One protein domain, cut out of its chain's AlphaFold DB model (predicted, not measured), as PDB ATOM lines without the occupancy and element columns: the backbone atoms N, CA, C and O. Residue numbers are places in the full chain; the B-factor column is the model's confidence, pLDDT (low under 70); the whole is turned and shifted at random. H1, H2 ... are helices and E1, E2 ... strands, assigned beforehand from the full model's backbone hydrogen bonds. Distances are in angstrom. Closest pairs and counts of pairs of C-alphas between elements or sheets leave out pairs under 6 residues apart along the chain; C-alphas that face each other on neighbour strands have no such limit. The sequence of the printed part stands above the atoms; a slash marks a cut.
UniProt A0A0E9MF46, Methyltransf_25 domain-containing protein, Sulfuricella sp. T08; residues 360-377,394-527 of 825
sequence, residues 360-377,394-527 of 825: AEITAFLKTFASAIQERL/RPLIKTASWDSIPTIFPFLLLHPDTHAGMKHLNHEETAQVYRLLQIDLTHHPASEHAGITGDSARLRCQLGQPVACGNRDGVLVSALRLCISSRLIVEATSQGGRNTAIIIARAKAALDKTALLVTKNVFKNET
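This is residues 360 to 377 and 394 to 527 of the 825 residues of the protein "Methyltransf_25 domain-containing protein" of Sulfuricella sp. T08 (UniProt A0A0E9MF46). Two long helices, H1 and H6, lie side by side next to a curled, strongly twisted sheet of four strands, and a shorter helix, H2, packs over E4. H5 packs across one end of the helix pair, H4 packs on H6, and residues 395 to 400 stick out as a free arm. The printed part has 152 residues, with six named helices and four named strands in the order H1 E1 E2 H2 H3 H4 E3 E4 H5 H6; the class is mixed, and the antiparallel sheet runs E2, E1, E4, E3. It is only just compact, close to loose, with a radius of gyration of the C-alphas of 17.4 A and spans of 53 by 36 by 22 A.

Begin with H1, residues 360 to 377, which touches the hub H6, residues 500 to 519, at a shallow tilt of 22 degrees, the same way; the closest C-alphas are those of Phe 369 and Ile 504, 6.3 A apart. Next find E1, residues 408 to 417, in a hairpin with E2, residues 421 to 424, where N 417 and O 421 are 2.7 A apart. H2, residues 427 to 437, is on the sheet at a height of 8.2 A and touches H6 at a steep tilt of 52 degrees, opposite ways, closest at the C-alphas of Val 433 and Leu 517, 6.6 A. H3, residues 445 to 450, is near H6, which H4, residues 455 to 458, touches at the C-alphas of Ser 456 and Lys 513, 5.3 A. E3, residues 464 to 472, bends by 59 degrees at residue 469 and forms a hairpin with E4, residues 475 to 483, with N 464 and O 481 at 2.8 A. E1 pairs with E4 too, N 409 and O 482 at 2.9 A. H5, residues 486 to 493, touches H1 about perpendicular, at 81 degrees, closest at the C-alphas of Glu 361 and Thr 493, 6.6 A. Every O i to N i+4 pair is within hydrogen-bond range in H1, H2, H5 and H6; H3 has 1 of 2, and H4 is too short for one.

Find C-alpha 360 at (95.695, 209.791, 309.050); from there H1 runs 25.9 A. E1 spans 28.6 A and E4 25.0 A. H6 spans 28.5 A, ending at C-alpha 519, (116.030, 239.165, 293.261).

The C-alphas of Lys 398 and His 449 are the farthest apart, 56.6 A. Residues 378 to 393 are not printed, and C-alphas 377 and 394 lie 28.2 A apart across the cut. Of the links printed whole, none is long. Confidence is under 70 at residues 418 to 420, 445 to 453 and 523 to 527.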
ATOM      1  N   ALA A 360      94.382 210.349 309.364       94.38
ATOM      2  CA  ALA A 360      95.695 209.791 309.050       94.38
ATOM      3  C   ALA A 360      96.263 210.341 307.728       94.38
ATOM      4  O   ALA A 360      97.461 210.620 307.647       94.38
ATOM      5  N   GLU A 361      95.414 210.544 306.716       95.94
ATOM      6  CA  GLU A 361      95.809 211.107 305.421       95.94
ATOM      7  C   GLU A 361      96.111 212.602 305.537       95.94
ATOM      8  O   GLU A 361      97.149 213.050 305.047       95.94
ATOM      9  N   ILE A 362      95.276 213.349 306.273       97.31
ATOM     10  CA  ILE A 362      95.531 214.761 306.605       97.31
ATOM     11  C   ILE A 362      96.902 214.889 307.280       97.31
ATOM     12  O   ILE A 362      97.750 215.667 306.850       97.31
ATOM     13  N   THR A 363      97.147 214.081 308.311       96.50
ATOM     14  CA  THR A 363      98.394 214.088 309.087       96.50
ATOM     15  C   THR A 363      99.611 213.765 308.217       96.50
ATOM     16  O   THR A 363     100.637 214.442 308.314       96.50
ATOM     17  N   ALA A 364      99.520 212.737 307.368       95.75
ATOM     18  CA  ALA A 364     100.606 212.339 306.476       95.75
ATOM     19  C   ALA A 364     100.933 213.435 305.449       95.75
ATOM     20  O   ALA A 364     102.108 213.772 305.249       95.75
ATOM     21  N   PHE A 365      99.902 214.031 304.845       97.75
ATOM     22  CA  PHE A 365     100.062 215.131 303.903       97.75
ATOM     23  C   PHE A 365     100.679 216.361 304.574       97.75
ATOM     24  O   PHE A 365     101.690 216.866 304.089       97.75
ATOM     25  N   LEU A 366     100.138 216.808 305.713       98.06
ATOM     26  CA  LEU A 366     100.625 218.002 306.407       98.06
ATOM     27  C   LEU A 366     102.093 217.877 306.827       98.06
ATOM     28  O   LEU A 366     102.849 218.830 306.651       98.06
ATOM     29  N   LYS A 367     102.533 216.707 307.311       97.06
ATOM     30  CA  LYS A 367     103.955 216.459 307.626       97.06
ATOM     31  C   LYS A 367     104.844 216.577 306.389       97.06
ATOM     32  O   LYS A 367     105.881 217.236 306.434       97.06
ATOM     33  N   THR A 368     104.422 215.962 305.284       97.56
ATOM     34  CA  THR A 368     105.162 215.986 304.014       97.56
ATOM     35  C   THR A 368     105.245 217.408 303.454       97.56
ATOM     36  O   THR A 368     106.319 217.868 303.072       97.56
ATOM     37  N   PHE A 369     104.122 218.128 303.461       98.25
ATOM     38  CA  PHE A 369     104.035 219.513 303.016       98.25
ATOM     39  C   PHE A 369     104.901 220.436 303.880       98.25
ATOM     40  O   PHE A 369     105.720 221.179 303.345       98.25
ATOM     41  N   ALA A 370     104.782 220.348 305.210       97.44
ATOM     42  CA  ALA A 370     105.555 221.165 306.142       97.44
ATOM     43  C   ALA A 370     107.063 220.994 305.936       97.44
ATOM     44  O   ALA A 370     107.773 221.991 305.811       97.44
ATOM     45  N   SER A 371     107.533 219.748 305.809       97.44
ATOM     46  CA  SER A 371     108.942 219.457 305.527       97.44
ATOM     47  C   SER A 371     109.400 220.096 304.214       97.44
ATOM     48  O   SER A 371     110.440 220.748 304.182       97.44
ATOM     49  N   ALA A 372     108.621 219.955 303.138       98.00
ATOM     50  CA  ALA A 372     108.993 220.462 301.818       98.00
ATOM     51  C   ALA A 372     109.030 222.000 301.743       98.00
ATOM     52  O   ALA A 372     109.860 222.562 301.024       98.00
ATOM     53  N   ILE A 373     108.131 222.687 302.457       97.75
ATOM     54  CA  ILE A 373     108.097 224.156 302.506       97.75
ATOM     55  C   ILE A 373     109.197 224.703 303.412       97.75
ATOM     56  O   ILE A 373     109.882 225.645 303.019       97.75
ATOM     57  N   GLN A 374     109.424 224.099 304.579       96.56
ATOM     58  CA  GLN A 374     110.532 224.483 305.457       96.56
ATOM     59  C   GLN A 374     111.882 224.302 304.760       96.56
ATOM     60  O   GLN A 374     112.718 225.200 304.811       96.56
ATOM     61  N   GLU A 375     112.079 223.194 304.042       97.06
ATOM     62  CA  GLU A 375     113.267 222.977 303.213       97.06
ATOM     63  C   GLU A 375     113.423 224.097 302.170       97.06
ATOM     64  O   GLU A 375     114.475 224.725 302.091       97.06
ATOM     65  N   ARG A 376     112.364 224.424 301.415       97.00
ATOM     66  CA  ARG A 376     112.419 225.480 300.390       97.00
ATOM     67  C   ARG A 376     112.736 226.863 300.967       97.00
ATOM     68  O   ARG A 376     113.479 227.605 300.328       97.00
ATOM     69  N   LEU A 377     112.170 227.215 302.123       97.50
ATOM     70  CA  LEU A 377     112.400 228.509 302.775       97.50
ATOM     71  C   LEU A 377     113.787 228.606 303.427       97.50
ATOM     72  O   LEU A 377     114.324 229.696 303.532       97.50
ATOM     73  N   ARG A 394      98.515 219.965 324.450       85.94
ATOM     74  CA  ARG A 394      98.562 218.786 325.340       85.94
ATOM     75  C   ARG A 394      97.970 219.021 326.738       85.94
ATOM     76  O   ARG A 394      97.446 218.064 327.300       85.94
ATOM     77  N   PRO A 395      98.003 220.240 327.322       86.44
ATOM     78  CA  PRO A 395      97.322 220.484 328.593       86.44
ATOM     79  C   PRO A 395      95.795 220.297 328.549       86.44
ATOM     80  O   PRO A 395      95.201 220.104 329.606       86.44
ATOM     81  N   LEU A 396      95.174 220.355 327.365       83.88
ATOM     82  CA  LEU A 396      93.724 220.221 327.168       83.88
ATOM     83  C   LEU A 396      93.327 218.861 326.586       83.88
ATOM     84  O   LEU A 396      92.309 218.296 326.972       83.88
ATOM     85  N   ILE A 397      94.128 218.325 325.661       86.81
ATOM     86  CA  ILE A 397      93.809 217.092 324.931       86.81
ATOM     87  C   ILE A 397      94.798 215.965 325.242       86.81
ATOM     88  O   ILE A 397      96.007 216.169 325.326       86.81
ATOM     89  N   LYS A 398      94.280 214.738 325.378       77.94
ATOM     90  CA  LYS A 398      95.083 213.540 325.704       77.94
ATOM     91  C   LYS A 398      95.859 212.979 324.512       77.94
ATOM     92  O   LYS A 398      96.934 212.415 324.698       77.94
ATOM     93  N   THR A 399      95.306 213.113 323.310       80.06
ATOM     94  CA  THR A 399      95.869 212.571 322.070       80.06
ATOM     95  C   THR A 399      96.033 213.716 321.086       80.06
ATOM     96  O   THR A 399      95.069 214.430 320.829       80.06
ATOM     97  N   ALA A 400      97.243 213.901 320.556       80.38
ATOM     98  CA  ALA A 400      97.497 214.908 319.532       80.38
ATOM     99  C   ALA A 400      96.745 214.567 318.235       80.38
ATOM    100  O   ALA A 400      96.680 213.399 317.849       80.38
ATOM    101  N   SER A 401      96.213 215.595 317.576       92.00
ATOM    102  CA  SER A 401      95.521 215.509 316.288       92.00
ATOM    103  C   SER A 401      96.331 216.238 315.203       92.00
ATOM    104  O   SER A 401      97.422 216.755 315.458       92.00
ATOM    105  N   TRP A 402      95.820 216.288 313.971       95.25
ATOM    106  CA  TRP A 402      96.445 216.996 312.847       95.25
ATOM    107  C   TRP A 402      96.702 218.484 313.134       95.25
ATOM    108  O   TRP A 402      97.600 219.079 312.539       95.25
ATOM    109  N   ASP A 403      95.933 219.084 314.046       95.38
ATOM    110  CA  ASP A 403      96.014 220.497 314.418       95.38
ATOM    111  C   ASP A 403      97.282 220.860 315.206       95.38
ATOM    112  O   ASP A 403      97.561 222.047 315.382       95.38
ATOM    113  N   SER A 404      98.092 219.885 315.637       94.31
ATOM    114  CA  SER A 404      99.432 220.133 316.188       94.31
ATOM    115  C   SER A 404     100.496 220.368 315.108       94.31
ATOM    116  O   SER A 404     101.627 220.739 315.423       94.31
ATOM    117  N   ILE A 405     100.173 220.122 313.832       95.81
ATOM    118  CA  ILE A 405     101.102 220.302 312.713       95.81
ATOM    119  C   ILE A 405     100.960 221.731 312.170       95.81
ATOM    120  O   ILE A 405      99.843 222.164 311.876       95.81
ATOM    121  N   PRO A 406     102.067 222.477 311.982       95.25
ATOM    122  CA  PRO A 406     102.011 223.815 311.409       95.25
ATOM    123  C   PRO A 406     101.361 223.833 310.024       95.25
ATOM    124  O   PRO A 406     101.698 223.044 309.141       95.25
ATOM    125  N   THR A 407     100.445 224.779 309.824       97.69
ATOM    126  CA  THR A 407      99.761 225.011 308.539       97.69
ATOM    127  C   THR A 407      99.924 226.445 308.018       97.69
ATOM    128  O   THR A 407      99.424 226.778 306.940       97.69
ATOM    129  N   ILE A 408     100.641 227.286 308.767       98.38
ATOM    130  CA  ILE A 408     101.036 228.652 308.413       98.38
ATOM    131  C   ILE A 408     102.564 228.693 308.468       98.38
ATOM    132  O   ILE A 408     103.146 228.386 309.506       98.38
ATOM    133  N   PHE A 409     103.200 229.077 307.365       98.38
ATOM    134  CA  PHE A 409     104.653 229.187 307.242       98.38
ATOM    135  C   PHE A 409     105.012 230.660 307.006       98.38
ATOM    136  O   PHE A 409     105.002 231.107 305.853       98.38
ATOM    137  N   PRO A 410     105.225 231.452 308.073       98.06
ATOM    138  CA  PRO A 410     105.606 232.853 307.952       98.06
ATOM    139  C   PRO A 410     107.090 233.002 307.590       98.06
ATOM    140  O   PRO A 410     107.937 232.255 308.079       98.06
ATOM    141  N   PHE A 411     107.414 233.985 306.757       98.12
ATOM    142  CA  PHE A 411     108.789 234.287 306.364       98.12
ATOM    143  C   PHE A 411     108.970 235.773 306.035       98.12
ATOM    144  O   PHE A 411     108.030 236.457 305.618       98.12
ATOM    145  N   LEU A 412     110.192 236.257 306.231       97.56
ATOM    146  CA  LEU A 412     110.657 237.576 305.819       97.56
ATOM    147  C   LEU A 412     111.345 237.485 304.456       97.56
ATOM    148  O   LEU A 412     111.800 236.415 304.045       97.56
ATOM    149  N   LEU A 413     111.427 238.626 303.775       96.94
ATOM    150  CA  LEU A 413     112.090 238.761 302.483       96.94
ATOM    151  C   LEU A 413     113.411 239.508 302.634       96.94
ATOM    152  O   LEU A 413     113.471 240.545 303.297       96.94
ATOM    153  N   LEU A 414     114.443 239.002 301.966       94.50
ATOM    154  CA  LEU A 414     115.766 239.597 301.909       94.50
ATOM    155  C   LEU A 414     116.170 239.845 300.460       94.50
ATOM    156  O   LEU A 414     116.035 238.982 299.595       94.50
ATOM    157  N   HIS A 415     116.718 241.026 300.204       89.69
ATOM    158  CA  HIS A 415     117.226 241.427 298.905       89.69
ATOM    159  C   HIS A 415     118.761 241.545 298.921       89.69
ATOM    160  O   HIS A 415     119.307 242.084 299.887       89.69
ATOM    161  N   PRO A 416     119.469 241.126 297.853       81.81
ATOM    162  CA  PRO A 416     120.904 241.372 297.704       81.81
ATOM    163  C   PRO A 416     121.263 242.871 297.678       81.81
ATOM    164  O   PRO A 416     120.865 243.612 296.783       81.81
ATOM    165  N   ASP A 417     122.034 243.346 298.643       77.06
ATOM    166  CA  ASP A 417     122.590 244.698 298.693       77.06
ATOM    167  C   ASP A 417     124.023 244.701 298.129       77.06
ATOM    168  O   ASP A 417     124.848 243.853 298.476       77.06
ATOM    169  N   THR A 418     124.337 245.666 297.257       63.12
ATOM    170  CA  THR A 418     125.647 245.769 296.589       63.12
ATOM    171  C   THR A 418     126.805 246.062 297.545       63.12
ATOM    172  O   THR A 418     127.960 245.869 297.161       63.12
ATOM    173  N   HIS A 419     126.528 246.515 298.771       59.03
ATOM    174  CA  HIS A 419     127.534 246.931 299.749       59.03
ATOM    175  C   HIS A 419     127.484 246.161 301.080       59.03
ATOM    176  O   HIS A 419     128.493 246.156 301.785       59.03
ATOM    177  N   ALA A 420     126.367 245.506 301.424       61.19
ATOM    178  CA  ALA A 420     126.151 244.927 302.761       61.19
ATOM    179  C   ALA A 420     125.717 243.442 302.803       61.19
ATOM    180  O   ALA A 420     125.431 242.930 303.882       61.19
ATOM    181  N   GLY A 421     125.684 242.720 301.676       79.44
ATOM    182  CA  GLY A 421     125.251 241.314 301.652       79.44
ATOM    183  C   GLY A 421     123.746 241.179 301.412       79.44
ATOM    184  O   GLY A 421     123.268 241.649 300.391       79.44
ATOM    185  N   MET A 422     122.994 240.519 302.297       86.62
ATOM    186  CA  MET A 422     121.524 240.426 302.203       86.62
ATOM    187  C   MET A 422     120.875 241.422 303.168       86.62
ATOM    188  O   MET A 422     121.288 241.503 304.321       86.62
ATOM    189  N   LYS A 423     119.853 242.156 302.715       90.94
ATOM    190  CA  LYS A 423     119.128 243.153 303.516       90.94
ATOM    191  C   LYS A 423     117.633 242.849 303.557       90.94
ATOM    192  O   LYS A 423     117.047 242.567 302.515       90.94
ATOM    193  N   HIS A 424     117.004 242.965 304.725       94.31
ATOM    194  CA  HIS A 424     115.553 242.814 304.865       94.31
ATOM    195  C   HIS A 424     114.776 243.871 304.090       94.31
ATOM    196  O   HIS A 424     115.129 245.053 304.099       94.31
ATOM    197  N   LEU A 425     113.679 243.436 303.475       94.62
ATOM    198  CA  LEU A 425     112.676 244.347 302.946       94.62
ATOM    199  C   LEU A 425     111.878 244.982 304.084       94.62
ATOM    200  O   LEU A 425     111.494 244.316 305.050       94.62
ATOM    201  N   ASN A 426     111.596 246.272 303.944       93.06
ATOM    202  CA  ASN A 426     110.703 246.974 304.855       93.06
ATOM    203  C   ASN A 426     109.226 246.605 304.587       93.06
ATOM    204  O   ASN A 426     108.895 245.826 303.683       93.06
ATOM    205  N   HIS A 427     108.319 247.160 305.392       90.44
ATOM    206  CA  HIS A 427     106.877 246.941 305.250       90.44
ATOM    207  C   HIS A 427     106.334 247.278 303.847       90.44
ATOM    208  O   HIS A 427     105.595 246.480 303.269       90.44
ATOM    209  N   GLU A 428     106.710 248.429 303.288       89.75
ATOM    210  CA  GLU A 428     106.211 248.918 301.997       89.75
ATOM    211  C   GLU A 428     106.710 248.061 300.830       89.75
ATOM    212  O   GLU A 428     105.917 247.643 299.983       89.75
ATOM    213  N   GLU A 429     108.001 247.724 300.829       93.81
ATOM    214  CA  GLU A 429     108.632 246.842 299.841       93.81
ATOM    215  C   GLU A 429     107.990 245.444 299.876       93.81
ATOM    216  O   GLU A 429     107.639 244.873 298.841       93.81
ATOM    217  N   THR A 430     107.746 244.907 301.075       95.50
ATOM    218  CA  THR A 430     107.049 243.621 301.243       95.50
ATOM    219  C   THR A 430     105.609 243.691 300.721       95.50
ATOM    220  O   THR A 430     105.128 242.750 300.082       95.50
ATOM    221  N   ALA A 431     104.909 244.807 300.945       92.00
ATOM    222  CA  ALA A 431     103.556 245.024 300.436       92.00
ATOM    223  C   ALA A 431     103.506 245.142 298.904       92.00
ATOM    224  O   ALA A 431     102.557 244.652 298.290       92.00
ATOM    225  N   GLN A 432     104.522 245.733 298.274       91.19
ATOM    226  CA  GLN A 432     104.661 245.748 296.814       91.19
ATOM    227  C   GLN A 432     104.848 244.335 296.258       91.19
ATOM    228  O   GLN A 432     104.117 243.940 295.349       91.19
ATOM    229  N   VAL A 433     105.755 243.539 296.842       93.94
ATOM    230  CA  VAL A 433     105.941 242.132 296.443       93.94
ATOM    231  C   VAL A 433     104.623 241.363 296.568       93.94
ATOM    232  O   VAL A 433     104.220 240.682 295.628       93.94
ATOM    233  N   TYR A 434     103.902 241.531 297.680       94.88
ATOM    234  CA  TYR A 434     102.585 240.923 297.886       94.88
ATOM    235  C   TYR A 434     101.567 241.266 296.784       94.88
ATOM    236  O   TYR A 434     100.834 240.384 296.331       94.88
ATOM    237  N   ARG A 435     101.506 242.526 296.332       90.56
ATOM    238  CA  ARG A 435     100.604 242.937 295.239       90.56
ATOM    239  C   ARG A 435     101.014 242.311 293.904       90.56
ATOM    240  O   ARG A 435     100.172 241.741 293.217       90.56
ATOM    241  N   LEU A 436     102.307 242.329 293.578       90.94
ATOM    242  CA  LEU A 436     102.839 241.774 292.326       90.94
ATOM    243  C   LEU A 436     102.665 240.247 292.209       90.94
ATOM    244  O   LEU A 436     102.590 239.710 291.102       90.94
ATOM    245  N   LEU A 437     102.566 239.524 293.328       92.81
ATOM    246  CA  LEU A 437     102.295 238.081 293.317       92.81
ATOM    247  C   LEU A 437     100.926 237.732 292.711       92.81
ATOM    248  O   LEU A 437     100.802 236.677 292.077       92.81
ATOM    249  N   GLN A 438      99.943 238.624 292.845       91.12
ATOM    250  CA  GLN A 438      98.540 238.380 292.490       91.12
ATOM    251  C   GLN A 438      98.207 238.671 291.016       91.12
ATOM    252  O   GLN A 438      97.133 238.290 290.546       91.12
ATOM    253  N   ILE A 439      99.128 239.287 290.270       87.56
ATOM    254  CA  ILE A 439      98.939 239.654 288.859       87.56
ATOM    255  C   ILE A 439      99.746 238.760 287.910       87.56
ATOM    256  O   ILE A 439     100.792 238.218 288.283       87.56
ATOM    257  N   ASP A 440      99.262 238.618 286.674       88.38
ATOM    258  CA  ASP A 440     100.042 238.058 285.565       88.38
ATOM    259  C   ASP A 440     101.041 239.118 285.076       88.38
ATOM    260  O   ASP A 440     100.666 240.213 284.655       88.38
ATOM    261  N   LEU A 441     102.330 238.797 285.158       84.00
ATOM    262  CA  LEU A 441     103.420 239.700 284.807       84.00
ATOM    263  C   LEU A 441     103.833 239.601 283.334       84.00
ATOM    264  O   LEU A 441     104.691 240.362 282.908       84.00
ATOM    265  N   THR A 442     103.253 238.710 282.530       78.88
ATOM    266  CA  THR A 442     103.699 238.442 281.147       78.88
ATOM    267  C   THR A 442     103.718 239.692 280.263       78.88
ATOM    268  O   THR A 442     104.582 239.820 279.401       78.88
ATOM    269  N   HIS A 443     102.802 240.632 280.508       71.69
ATOM    270  CA  HIS A 443     102.703 241.910 279.794       71.69
ATOM    271  C   HIS A 443     102.912 243.124 280.710       71.69
ATOM    272  O   HIS A 443     102.632 244.256 280.323       71.69
ATOM    273  N   HIS A 444     103.374 242.899 281.942       71.50
ATOM    274  CA  HIS A 444     103.567 243.975 282.902       71.50
ATOM    275  C   HIS A 444     104.887 244.711 282.609       71.50
ATOM    276  O   HIS A 444     105.916 244.046 282.460       71.50
ATOM    277  N   PRO A 445     104.928 246.059 282.602       65.88
ATOM    278  CA  PRO A 445     106.148 246.827 282.305       65.88
ATOM    279  C   PRO A 445     107.353 246.448 283.179       65.88
ATOM    280  O   PRO A 445     108.505 246.464 282.737       65.88
ATOM    281  N   ALA A 446     107.076 246.055 284.427       62.81
ATOM    282  CA  ALA A 446     108.092 245.623 285.381       62.81
ATOM    283  C   ALA A 446     108.731 244.263 285.020       62.81
ATOM    284  O   ALA A 446     109.837 243.967 285.461       62.81
ATOM    285  N   SER A 447     108.066 243.452 284.194       62.22
ATOM    286  CA  SER A 447     108.542 242.154 283.711       62.22
ATOM    287  C   SER A 447     109.523 242.281 282.543       62.22
ATOM    288  O   SER A 447     110.564 241.622 282.540       62.22
ATOM    289  N   GLU A 448     109.250 243.197 281.604       58.56
ATOM    290  CA  GLU A 448     110.118 243.471 280.448       58.56
ATOM    291  C   GLU A 448     111.494 244.000 280.877       58.56
ATOM    292  O   GLU A 448     112.517 243.568 280.350       58.56
ATOM    293  N   HIS A 449     111.535 244.868 281.893       56.78
ATOM    294  CA  HIS A 449     112.788 245.395 282.446       56.78
ATOM    295  C   HIS A 449     113.548 244.372 283.308       56.78
ATOM    296  O   HIS A 449     114.777 244.401 283.368       56.78
ATOM    297  N   ALA A 450     112.835 243.468 283.983       61.50
ATOM    298  CA  ALA A 450     113.407 242.494 284.916       61.50
ATOM    299  C   ALA A 450     113.805 241.153 284.264       61.50
ATOM    300  O   ALA A 450     114.526 240.349 284.872       61.50
ATOM    301  N   GLY A 451     113.336 240.888 283.041       61.53
ATOM    302  CA  GLY A 451     113.532 239.617 282.342       61.53
ATOM    303  C   GLY A 451     112.770 238.453 282.982       61.53
ATOM    304  O   GLY A 451     113.240 237.314 282.945       61.53
ATOM    305  N   ILE A 452     111.624 238.729 283.611       68.94
ATOM    306  CA  ILE A 452     110.747 237.699 284.176       68.94
ATOM    307  C   ILE A 452     109.921 237.108 283.030       68.94
ATOM    308  O   ILE A 452     109.162 237.802 282.370       68.94
ATOM    309  N   THR A 453     110.088 235.821 282.733       69.19
ATOM    310  CA  THR A 453     109.392 235.165 281.611       69.19
ATOM    311  C   THR A 453     108.918 233.768 282.003       69.19
ATOM    312  O   THR A 453     109.334 233.224 283.026       69.19
ATOM    313  N   GLY A 454     108.034 233.185 281.190       77.44
ATOM    314  CA  GLY A 454     107.545 231.817 281.377       77.44
ATOM    315  C   GLY A 454     106.496 231.672 282.482       77.44
ATOM    316  O   GLY A 454     105.787 232.622 282.818       77.44
ATOM    317  N   ASP A 455     106.385 230.464 283.031       79.12
ATOM    318  CA  ASP A 455     105.294 230.083 283.936       79.12
ATOM    319  C   ASP A 455     105.279 230.901 285.236       79.12
ATOM    320  O   ASP A 455     104.208 231.270 285.713       79.12
ATOM    321  N   SER A 456     106.445 231.289 285.766       79.25
ATOM    322  CA  SER A 456     106.534 232.148 286.959       79.25
ATOM    323  C   SER A 456     106.001 233.566 286.724       79.25
ATOM    324  O   SER A 456     105.546 234.204 287.671       79.25
ATOM    325  N   ALA A 457     106.044 234.072 285.484       82.12
ATOM    326  CA  ALA A 457     105.455 235.365 285.134       82.12
ATOM    327  C   ALA A 457     103.920 235.283 285.113       82.12
ATOM    328  O   ALA A 457     103.253 236.158 285.661       82.12
ATOM    329  N   ARG A 458     103.383 234.199 284.535       86.69
ATOM    330  CA  ARG A 458     101.939 233.944 284.387       86.69
ATOM    331  C   ARG A 458     101.246 233.564 285.686       86.69
ATOM    332  O   ARG A 458     100.080 233.889 285.878       86.69
ATOM    333  N   LEU A 459     101.949 232.856 286.570       91.19
ATOM    334  CA  LEU A 459     101.389 232.321 287.805       91.19
ATOM    335  C   LEU A 459     100.810 233.441 288.673       91.19
ATOM    336  O   LEU A 459     101.559 234.208 289.272       91.19
ATOM    337  N   ARG A 460      99.488 233.498 288.818       93.25
ATOM    338  CA  ARG A 460      98.832 234.324 289.835       93.25
ATOM    339  C   ARG A 460      98.793 233.540 291.139       93.25
ATOM    340  O   ARG A 460      98.344 232.395 291.173       93.25
ATOM    341  N   CYS A 461      99.285 234.129 292.222       94.12
ATOM    342  CA  CYS A 461      99.295 233.470 293.523       94.12
ATOM    343  C   CYS A 461      98.977 234.446 294.652       94.12
ATOM    344  O   CYS A 461      99.285 235.634 294.583       94.12
ATOM    345  N   GLN A 462      98.358 233.918 295.703       94.38
ATOM    346  CA  GLN A 462      98.003 234.674 296.895       94.38
ATOM    347  C   GLN A 462      98.712 234.065 298.100       94.38
ATOM    348  O   GLN A 462      98.628 232.859 298.332       94.38
ATOM    349  N   LEU A 463      99.382 234.905 298.881       96.94
ATOM    350  CA  LEU A 463      99.934 234.566 300.193       96.94
ATOM    351  C   LEU A 463      99.143 235.297 301.285       96.94
ATOM    352  O   LEU A 463      98.274 236.115 300.997       96.94
ATOM    353  N   GLY A 464      99.407 235.009 302.556       95.69
ATOM    354  CA  GLY A 464      98.902 235.844 303.643       95.69
ATOM    355  C   GLY A 464      99.494 237.253 303.540       95.69
ATOM    356  O   GLY A 464     100.703 237.382 303.350       95.69
ATOM    357  N   GLN A 465      98.651 238.284 303.690       93.69
ATOM    358  CA  GLN A 465      99.046 239.705 303.664       93.69
ATOM    359  C   GLN A 465     100.285 240.015 304.538       93.69
ATOM    360  O   GLN A 465     100.539 239.330 305.525       93.69
ATOM    361  N   PRO A 466     101.064 241.065 304.262       95.00
ATOM    362  CA  PRO A 466     102.158 241.443 305.152       95.00
ATOM    363  C   PRO A 466     101.654 241.732 306.577       95.00
ATOM    364  O   PRO A 466     100.702 242.491 306.766       95.00
ATOM    365  N   VAL A 467     102.285 241.126 307.584       94.06
ATOM    366  CA  VAL A 467     102.004 241.388 309.007       94.06
ATOM    367  C   VAL A 467     103.275 241.879 309.678       94.06
ATOM    368  O   VAL A 467     104.290 241.185 309.639       94.06
ATOM    369  N   ALA A 468     103.214 243.057 310.303       92.75
ATOM    370  CA  ALA A 468     104.323 243.596 311.082       92.75
ATOM    371  C   ALA A 468     104.726 242.603 312.180       92.75
ATOM    372  O   ALA A 468     103.877 242.118 312.924       92.75
ATOM    373  N   CYS A 469     106.013 242.274 312.254       92.44
ATOM    374  CA  CYS A 469     106.485 241.205 313.137       92.44
ATOM    375  C   CYS A 469     107.855 241.486 313.757       92.44
ATOM    376  O   CYS A 469     108.517 240.553 314.192       92.44
ATOM    377  N   GLY A 470     108.266 242.754 313.820       90.25
ATOM    378  CA  GLY A 470     109.463 243.182 314.537       90.25
ATOM    379  C   GLY A 470     110.366 244.104 313.724       90.25
ATOM    380  O   GLY A 470     109.968 244.670 312.703       90.25
ATOM    381  N   ASN A 471     111.593 244.237 314.210       91.56
ATOM    382  CA  ASN A 471     112.668 245.039 313.656       91.56
ATOM    383  C   ASN A 471     113.878 244.139 313.320       91.56
ATOM    384  O   ASN A 471     114.183 243.186 314.044       91.56
ATOM    385  N   ARG A 472     114.550 244.404 312.196       90.88
ATOM    386  CA  ARG A 472     115.826 243.795 311.789       90.88
ATOM    387  C   ARG A 472     116.808 244.907 311.473       90.88
ATOM    388  O   ARG A 472     116.591 245.644 310.517       90.88
ATOM    389  N   ASP A 473     117.852 245.051 312.285       84.88
ATOM    390  CA  ASP A 473     118.922 246.032 312.058       84.88
ATOM    391  C   ASP A 473     118.413 247.467 311.786       84.88
ATOM    392  O   ASP A 473     118.936 248.194 310.943       84.88
ATOM    393  N   GLY A 474     117.354 247.884 312.490       83.94
ATOM    394  CA  GLY A 474     116.711 249.194 312.339       83.94
ATOM    395  C   GLY A 474     115.569 249.245 311.315       83.94
ATOM    396  O   GLY A 474     114.910 250.278 311.205       83.94
ATOM    397  N   VAL A 475     115.292 248.160 310.588       87.50
ATOM    398  CA  VAL A 475     114.216 248.057 309.590       87.50
ATOM    399  C   VAL A 475     112.979 247.406 310.200       87.50
ATOM    400  O   VAL A 475     113.035 246.273 310.672       87.50
ATOM    401  N   LEU A 476     111.830 248.083 310.136       91.38
ATOM    402  CA  LEU A 476     110.541 247.475 310.477       91.38
ATOM    403  C   LEU A 476     110.138 246.465 309.397       91.38
ATOM    404  O   LEU A 476     109.862 246.839 308.253       91.38
ATOM    405  N   VAL A 477     110.091 245.190 309.774       94.56
ATOM    406  CA  VAL A 477     109.842 244.074 308.856       94.56
ATOM    407  C   VAL A 477     108.417 243.547 308.975       94.56
ATOM    408  O   VAL A 477     107.764 243.615 310.022       94.56
ATOM    409  N   SER A 478     107.916 242.997 307.871       96.06
ATOM    410  CA  SER A 478     106.620 242.325 307.821       96.06
ATOM    411  C   SER A 478     106.755 240.937 307.212       96.06
ATOM    412  O   SER A 478     107.458 240.759 306.224       96.06
ATOM    413  N   ALA A 479     106.070 239.957 307.795       97.00
ATOM    414  CA  ALA A 479     106.084 238.589 307.304       97.00
ATOM    415  C   ALA A 479     104.968 238.360 306.283       97.00
ATOM    416  O   ALA A 479     103.802 238.683 306.538       97.00
ATOM    417  N   LEU A 480     105.324 237.735 305.161       98.06
ATOM    418  CA  LEU A 480     104.373 237.016 304.314       98.06
ATOM    419  C   LEU A 480     104.158 235.623 304.893       98.06
ATOM    420  O   LEU A 480     104.989 235.118 305.647       98.06
ATOM    421  N   ARG A 481     103.032 234.986 304.557       97.88
ATOM    422  CA  ARG A 481     102.729 233.633 305.044       97.88
ATOM    423  C   ARG A 481     102.255 232.731 303.917       97.88
ATOM    424  O   ARG A 481     101.222 233.009 303.312       97.88
ATOM    425  N   LEU A 482     102.944 231.619 303.688       98.50
ATOM    426  CA  LEU A 482     102.422 230.544 302.846       98.50
ATOM    427  C   LEU A 482     101.550 229.638 303.713       98.50
ATOM    428  O   LEU A 482     102.005 229.144 304.742       98.50
ATOM    429  N   CYS A 483     100.284 229.455 303.339       98.25
ATOM    430  CA  CYS A 483      99.314 228.759 304.181       98.25
ATOM    431  C   CYS A 483      98.652 227.610 303.431       98.25
ATOM    432  O   CYS A 483      98.134 227.805 302.332       98.25
ATOM    433  N   ILE A 484      98.585 226.439 304.060       97.88
ATOM    434  CA  ILE A 484      97.769 225.330 303.561       97.88
ATOM    435  C   ILE A 484      96.341 225.464 304.101       97.88
ATOM    436  O   ILE A 484      96.137 225.800 305.272       97.88
ATOM    437  N   SER A 485      95.353 225.255 303.237       98.00
ATOM    438  CA  SER A 485      93.928 225.348 303.559       98.00
ATOM    439  C   SER A 485      93.255 223.976 303.537       98.00
ATOM    440  O   SER A 485      93.813 223.018 303.004       98.00
ATOM    441  N   SER A 486      92.045 223.891 304.087       97.81
ATOM    442  CA  SER A 486      91.211 222.686 304.039       97.81
ATOM    443  C   SER A 486      90.996 222.187 302.604       97.81
ATOM    444  O   SER A 486      91.283 221.024 302.326       97.81
ATOM    445  N   ARG A 487      90.632 223.074 301.668       96.56
ATOM    446  CA  ARG A 487      90.488 222.762 300.237       96.56
ATOM    447  C   ARG A 487      91.746 222.160 299.618       96.56
ATOM    448  O   ARG A 487      91.670 221.159 298.916       96.56
ATOM    449  N   LEU A 488      92.920 222.726 299.905       97.62
ATOM    450  CA  LEU A 488      94.185 222.201 299.374       97.62
ATOM    451  C   LEU A 488      94.544 220.831 299.972       97.62
ATOM    452  O   LEU A 488      95.171 220.018 299.296       97.62
ATOM    453  N   ILE A 489      94.140 220.555 301.217       98.25
ATOM    454  CA  ILE A 489      94.288 219.227 301.831       98.25
ATOM    455  C   ILE A 489      93.359 218.218 301.142       98.25
ATOM    456  O   ILE A 489      93.799 217.115 300.815       98.25
ATOM    457  N   VAL A 490      92.105 218.592 300.878       97.56
ATOM    458  CA  VAL A 490      91.154 217.761 300.121       97.56
ATOM    459  C   VAL A 490      91.695 217.478 298.714       97.56
ATOM    460  O   VAL A 490      91.761 216.320 298.302       97.56
ATOM    461  N   GLU A 491      92.177 218.503 298.002       95.94
ATOM    462  CA  GLU A 491      92.780 218.357 296.669       95.94
ATOM    463  C   GLU A 491      93.988 217.406 296.707       95.94
ATOM    464  O   GLU A 491      94.075 216.496 295.879       95.94
ATOM    465  N   ALA A 492      94.885 217.560 297.689       95.88
ATOM    466  CA  ALA A 492      96.093 216.744 297.827       95.88
ATOM    467  C   ALA A 492      95.811 215.265 298.128       95.88
ATOM    468  O   ALA A 492      96.490 214.387 297.588       95.88
ATOM    469  N   THR A 493      94.841 215.001 299.003       93.25
ATOM    470  CA  THR A 493      94.488 213.648 299.470       93.25
ATOM    471  C   THR A 493      93.573 212.911 298.491       93.25
ATOM    472  O   THR A 493      93.553 211.679 298.466       93.25
ATOM    473  N   SER A 494      92.900 213.639 297.595       89.06
ATOM    474  CA  SER A 494      92.107 213.045 296.520       89.06
ATOM    475  C   SER A 494      92.912 212.063 295.648       89.06
ATOM    476  O   SER A 494      94.141 212.126 295.529       89.06
ATOM    477  N   GLN A 495      92.202 211.105 295.041       83.31
ATOM    478  CA  GLN A 495      92.782 210.043 294.204       83.31
ATOM    479  C   GLN A 495      93.889 209.217 294.896       83.31
ATOM    480  O   GLN A 495      94.818 208.739 294.239       83.31
ATOM    481  N   GLY A 496      93.795 209.032 296.218       76.00
ATOM    482  CA  GLY A 496      94.762 208.260 297.004       76.00
ATOM    483  C   GLY A 496      96.102 208.977 297.181       76.00
ATOM    484  O   GLY A 496      97.153 208.345 297.079       76.00
ATOM    485  N   GLY A 497      96.081 210.301 297.369       78.56
ATOM    486  CA  GLY A 497      97.272 211.105 297.659       78.56
ATOM    487  C   GLY A 497      98.150 211.462 296.454       78.56
ATOM    488  O   GLY A 497      99.180 212.118 296.633       78.56
ATOM    489  N   ARG A 498      97.768 211.074 295.227       82.50
ATOM    490  CA  ARG A 498      98.547 211.324 293.990       82.50
ATOM    491  C   ARG A 498      98.784 212.810 293.715       82.50
ATOM    492  O   ARG A 498      99.781 213.165 293.090       82.50
ATOM    493  N   ASN A 499      97.914 213.671 294.236       92.31
ATOM    494  CA  ASN A 499      98.000 215.117 294.069       92.31
ATOM    495  C   ASN A 499      98.922 215.799 295.091       92.31
ATOM    496  O   ASN A 499      99.222 216.981 294.938       92.31
ATOM    497  N   THR A 500      99.444 215.074 296.089       94.06
ATOM    498  CA  THR A 500     100.377 215.623 297.094       94.06
ATOM    499  C   THR A 500     101.552 216.354 296.442       94.06
ATOM    500  O   THR A 500     101.853 217.496 296.791       94.06
ATOM    501  N   ALA A 501     102.191 215.726 295.451       94.56
ATOM    502  CA  ALA A 501     103.326 216.319 294.747       94.56
ATOM    503  C   ALA A 501     102.933 217.572 293.945       94.56
ATOM    504  O   ALA A 501     103.719 218.513 293.868       94.56
ATOM    505  N   ILE A 502     101.713 217.612 293.397       95.31
ATOM    506  CA  ILE A 502     101.190 218.743 292.616       95.31
ATOM    507  C   ILE A 502     100.988 219.961 293.519       95.31
ATOM    508  O   ILE A 502     101.438 221.055 293.181       95.31
ATOM    509  N   ILE A 503     100.378 219.777 294.694       97.06
ATOM    510  CA  ILE A 503     100.165 220.872 295.652       97.06
ATOM    511  C   ILE A 503     101.493 221.416 296.178       97.06
ATOM    512  O   ILE A 503     101.676 222.633 296.247       97.06
ATOM    513  N   ILE A 504     102.448 220.535 296.491       97.81
ATOM    514  CA  ILE A 504     103.797 220.944 296.907       97.81
ATOM    515  C   ILE A 504     104.498 221.713 295.779       97.81
ATOM    516  O   ILE A 504     105.103 222.751 296.041       97.81
ATOM    517  N   ALA A 505     104.399 221.253 294.529       96.44
ATOM    518  CA  ALA A 505     104.978 221.951 293.383       96.44
ATOM    519  C   ALA A 505     104.345 223.338 293.176       96.44
ATOM    520  O   ALA A 505     105.073 224.310 292.995       96.44
ATOM    521  N   ARG A 506     103.014 223.460 293.289       97.00
ATOM    522  CA  ARG A 506     102.292 224.744 293.198       97.00
ATOM    523  C   ARG A 506     102.732 225.718 294.298       97.00
ATOM    524  O   ARG A 506     102.936 226.899 294.027       97.00
ATOM    525  N   ALA A 507     102.927 225.226 295.521       97.94
ATOM    526  CA  ALA A 507     103.427 226.027 296.639       97.94
ATOM    527  C   ALA A 507     104.877 226.490 296.419       97.94
ATOM    528  O   ALA A 507     105.190 227.661 296.633       97.94
ATOM    529  N   LYS A 508     105.752 225.597 295.936       97.31
ATOM    530  CA  LYS A 508     107.135 225.945 295.578       97.31
ATOM    531  C   LYS A 508     107.181 226.974 294.449       97.31
ATOM    532  O   LYS A 508     107.910 227.944 294.581       97.31
ATOM    533  N   ALA A 509     106.328 226.852 293.432       96.06
ATOM    534  CA  ALA A 509     106.241 227.827 292.345       96.06
ATOM    535  C   ALA A 509     105.826 229.231 292.831       96.06
ATOM    536  O   ALA A 509     106.362 230.231 292.354       96.06
ATOM    537  N   ALA A 510     104.924 229.329 293.817       96.88
ATOM    538  CA  ALA A 510     104.581 230.610 294.442       96.88
ATOM    539  C   ALA A 510     105.785 231.232 295.185       96.88
ATOM    540  O   ALA A 510     106.028 232.438 295.083       96.88
ATOM    541  N   LEU A 511     106.579 230.413 295.887       97.38
ATOM    542  CA  LEU A 511     107.835 230.859 296.504       97.38
ATOM    543  C   LEU A 511     108.879 231.245 295.449       97.38
ATOM    544  O   LEU A 511     109.528 232.271 295.594       97.38
ATOM    545  N   ASP A 512     108.992 230.506 294.348       94.75
ATOM    546  CA  ASP A 512     109.921 230.824 293.262       94.75
ATOM    547  C   ASP A 512     109.565 232.156 292.586       94.75
ATOM    548  O   ASP A 512     110.449 232.984 292.363       94.75
ATOM    549  N   LYS A 513     108.272 232.428 292.342       94.56
ATOM    550  CA  LYS A 513     107.814 233.750 291.877       94.56
ATOM    551  C   LYS A 513     108.168 234.845 292.884       94.56
ATOM    552  O   LYS A 513     108.648 235.904 292.487       94.56
ATOM    553  N   THR A 514     107.976 234.591 294.179       95.69
ATOM    554  CA  THR A 514     108.337 235.539 295.246       95.69
ATOM    555  C   THR A 514     109.835 235.844 295.232       95.69
ATOM    556  O   THR A 514     110.222 237.012 295.206       95.69
ATOM    557  N   ALA A 515     110.683 234.817 295.167       94.00
ATOM    558  CA  ALA A 515     112.130 234.979 295.110       94.00
ATOM    559  C   ALA A 515     112.572 235.739 293.852       94.00
ATOM    560  O   ALA A 515     113.452 236.599 293.909       94.00
ATOM    561  N   LEU A 516     111.923 235.480 292.715       91.06
ATOM    562  CA  LEU A 516     112.186 236.171 291.457       91.06
ATOM    563  C   LEU A 516     111.836 237.664 291.531       91.06
ATOM    564  O   LEU A 516     112.638 238.501 291.122       91.06
ATOM    565  N   LEU A 517     110.667 238.005 292.082       91.56
ATOM    566  CA  LEU A 517     110.241 239.395 292.279       91.56
ATOM    567  C   LEU A 517     111.232 240.179 293.139       91.56
ATOM    568  O   LEU A 517     111.543 241.330 292.825       91.56
ATOM    569  N   VAL A 518     111.743 239.538 294.192       91.62
ATOM    570  CA  VAL A 518     112.747 240.137 295.066       91.62
ATOM    571  C   VAL A 518     114.079 240.260 294.328       91.62
ATOM    572  O   VAL A 518     114.530 241.367 294.080       91.62
ATOM    573  N   THR A 519     114.685 239.161 293.882       87.75
ATOM    574  CA  THR A 519     116.030 239.165 293.261       87.75
ATOM    575  C   THR A 519     116.164 240.058 292.029       87.75
ATOM    576  O   THR A 519     117.259 240.537 291.732       87.75
ATOM    577  N   LYS A 520     115.071 240.299 291.301       83.69
ATOM    578  CA  LYS A 520     115.049 241.189 290.136       83.69
ATOM    579  C   LYS A 520     114.720 242.648 290.462       83.69
ATOM    580  O   LYS A 520     114.621 243.447 289.535       83.69
ATOM    581  N   ASN A 521     114.563 243.009 291.739       80.12
ATOM    582  CA  ASN A 521     114.216 244.364 292.186       80.12
ATOM    583  C   ASN A 521     112.956 244.936 291.518       80.12
ATOM    584  O   ASN A 521     112.828 246.146 291.334       80.12
ATOM    585  N   VAL A 522     111.996 244.079 291.162       72.19
ATOM    586  CA  VAL A 522     110.784 244.508 290.441       72.19
ATOM    587  C   VAL A 522     109.993 245.521 291.263       72.19
ATOM    588  O   VAL A 522     109.478 246.493 290.724       72.19
ATOM    589  N   PHE A 523     109.985 245.331 292.583       69.44
ATOM    590  CA  PHE A 523     109.344 246.214 293.551       69.44
ATOM    591  C   PHE A 523     110.033 247.592 293.669       69.44
ATOM    592  O   PHE A 523     109.356 248.582 293.911       69.44
ATOM    593  N   LYS A 524     111.350 247.698 293.407       63.53
ATOM    594  CA  LYS A 524     112.100 248.978 293.420       63.53
ATOM    595  C   LYS A 524     112.099 249.727 292.091       63.53
ATOM    596  O   LYS A 524     112.375 250.923 292.072       63.53
ATOM    597  N   ASN A 525     111.809 249.065 290.973       45.31
ATOM    598  CA  ASN A 525     111.732 249.734 289.667       45.31
ATOM    599  C   ASN A 525     110.452 250.571 289.495       45.31
ATOM    600  O   ASN A 525     110.380 251.371 288.568       45.31
ATOM    601  N   GLU A 526     109.501 250.486 290.431       40.34
ATOM    602  CA  GLU A 526     108.477 251.526 290.628       40.34
ATOM    603  C   GLU A 526     109.036 252.779 291.342       40.34
ATOM    604  O   GLU A 526     108.389 253.821 291.373       40.34
ATOM    605  N   THR A 527     110.258 252.715 291.890       28.88
ATOM    606  CA  THR A 527     110.885 253.752 292.732       28.88
ATOM    607  C   THR A 527     112.045 254.504 292.049       28.88
ATOM    608  O   THR A 527     112.444 255.560 292.527       28.88
TER     609      THR A 527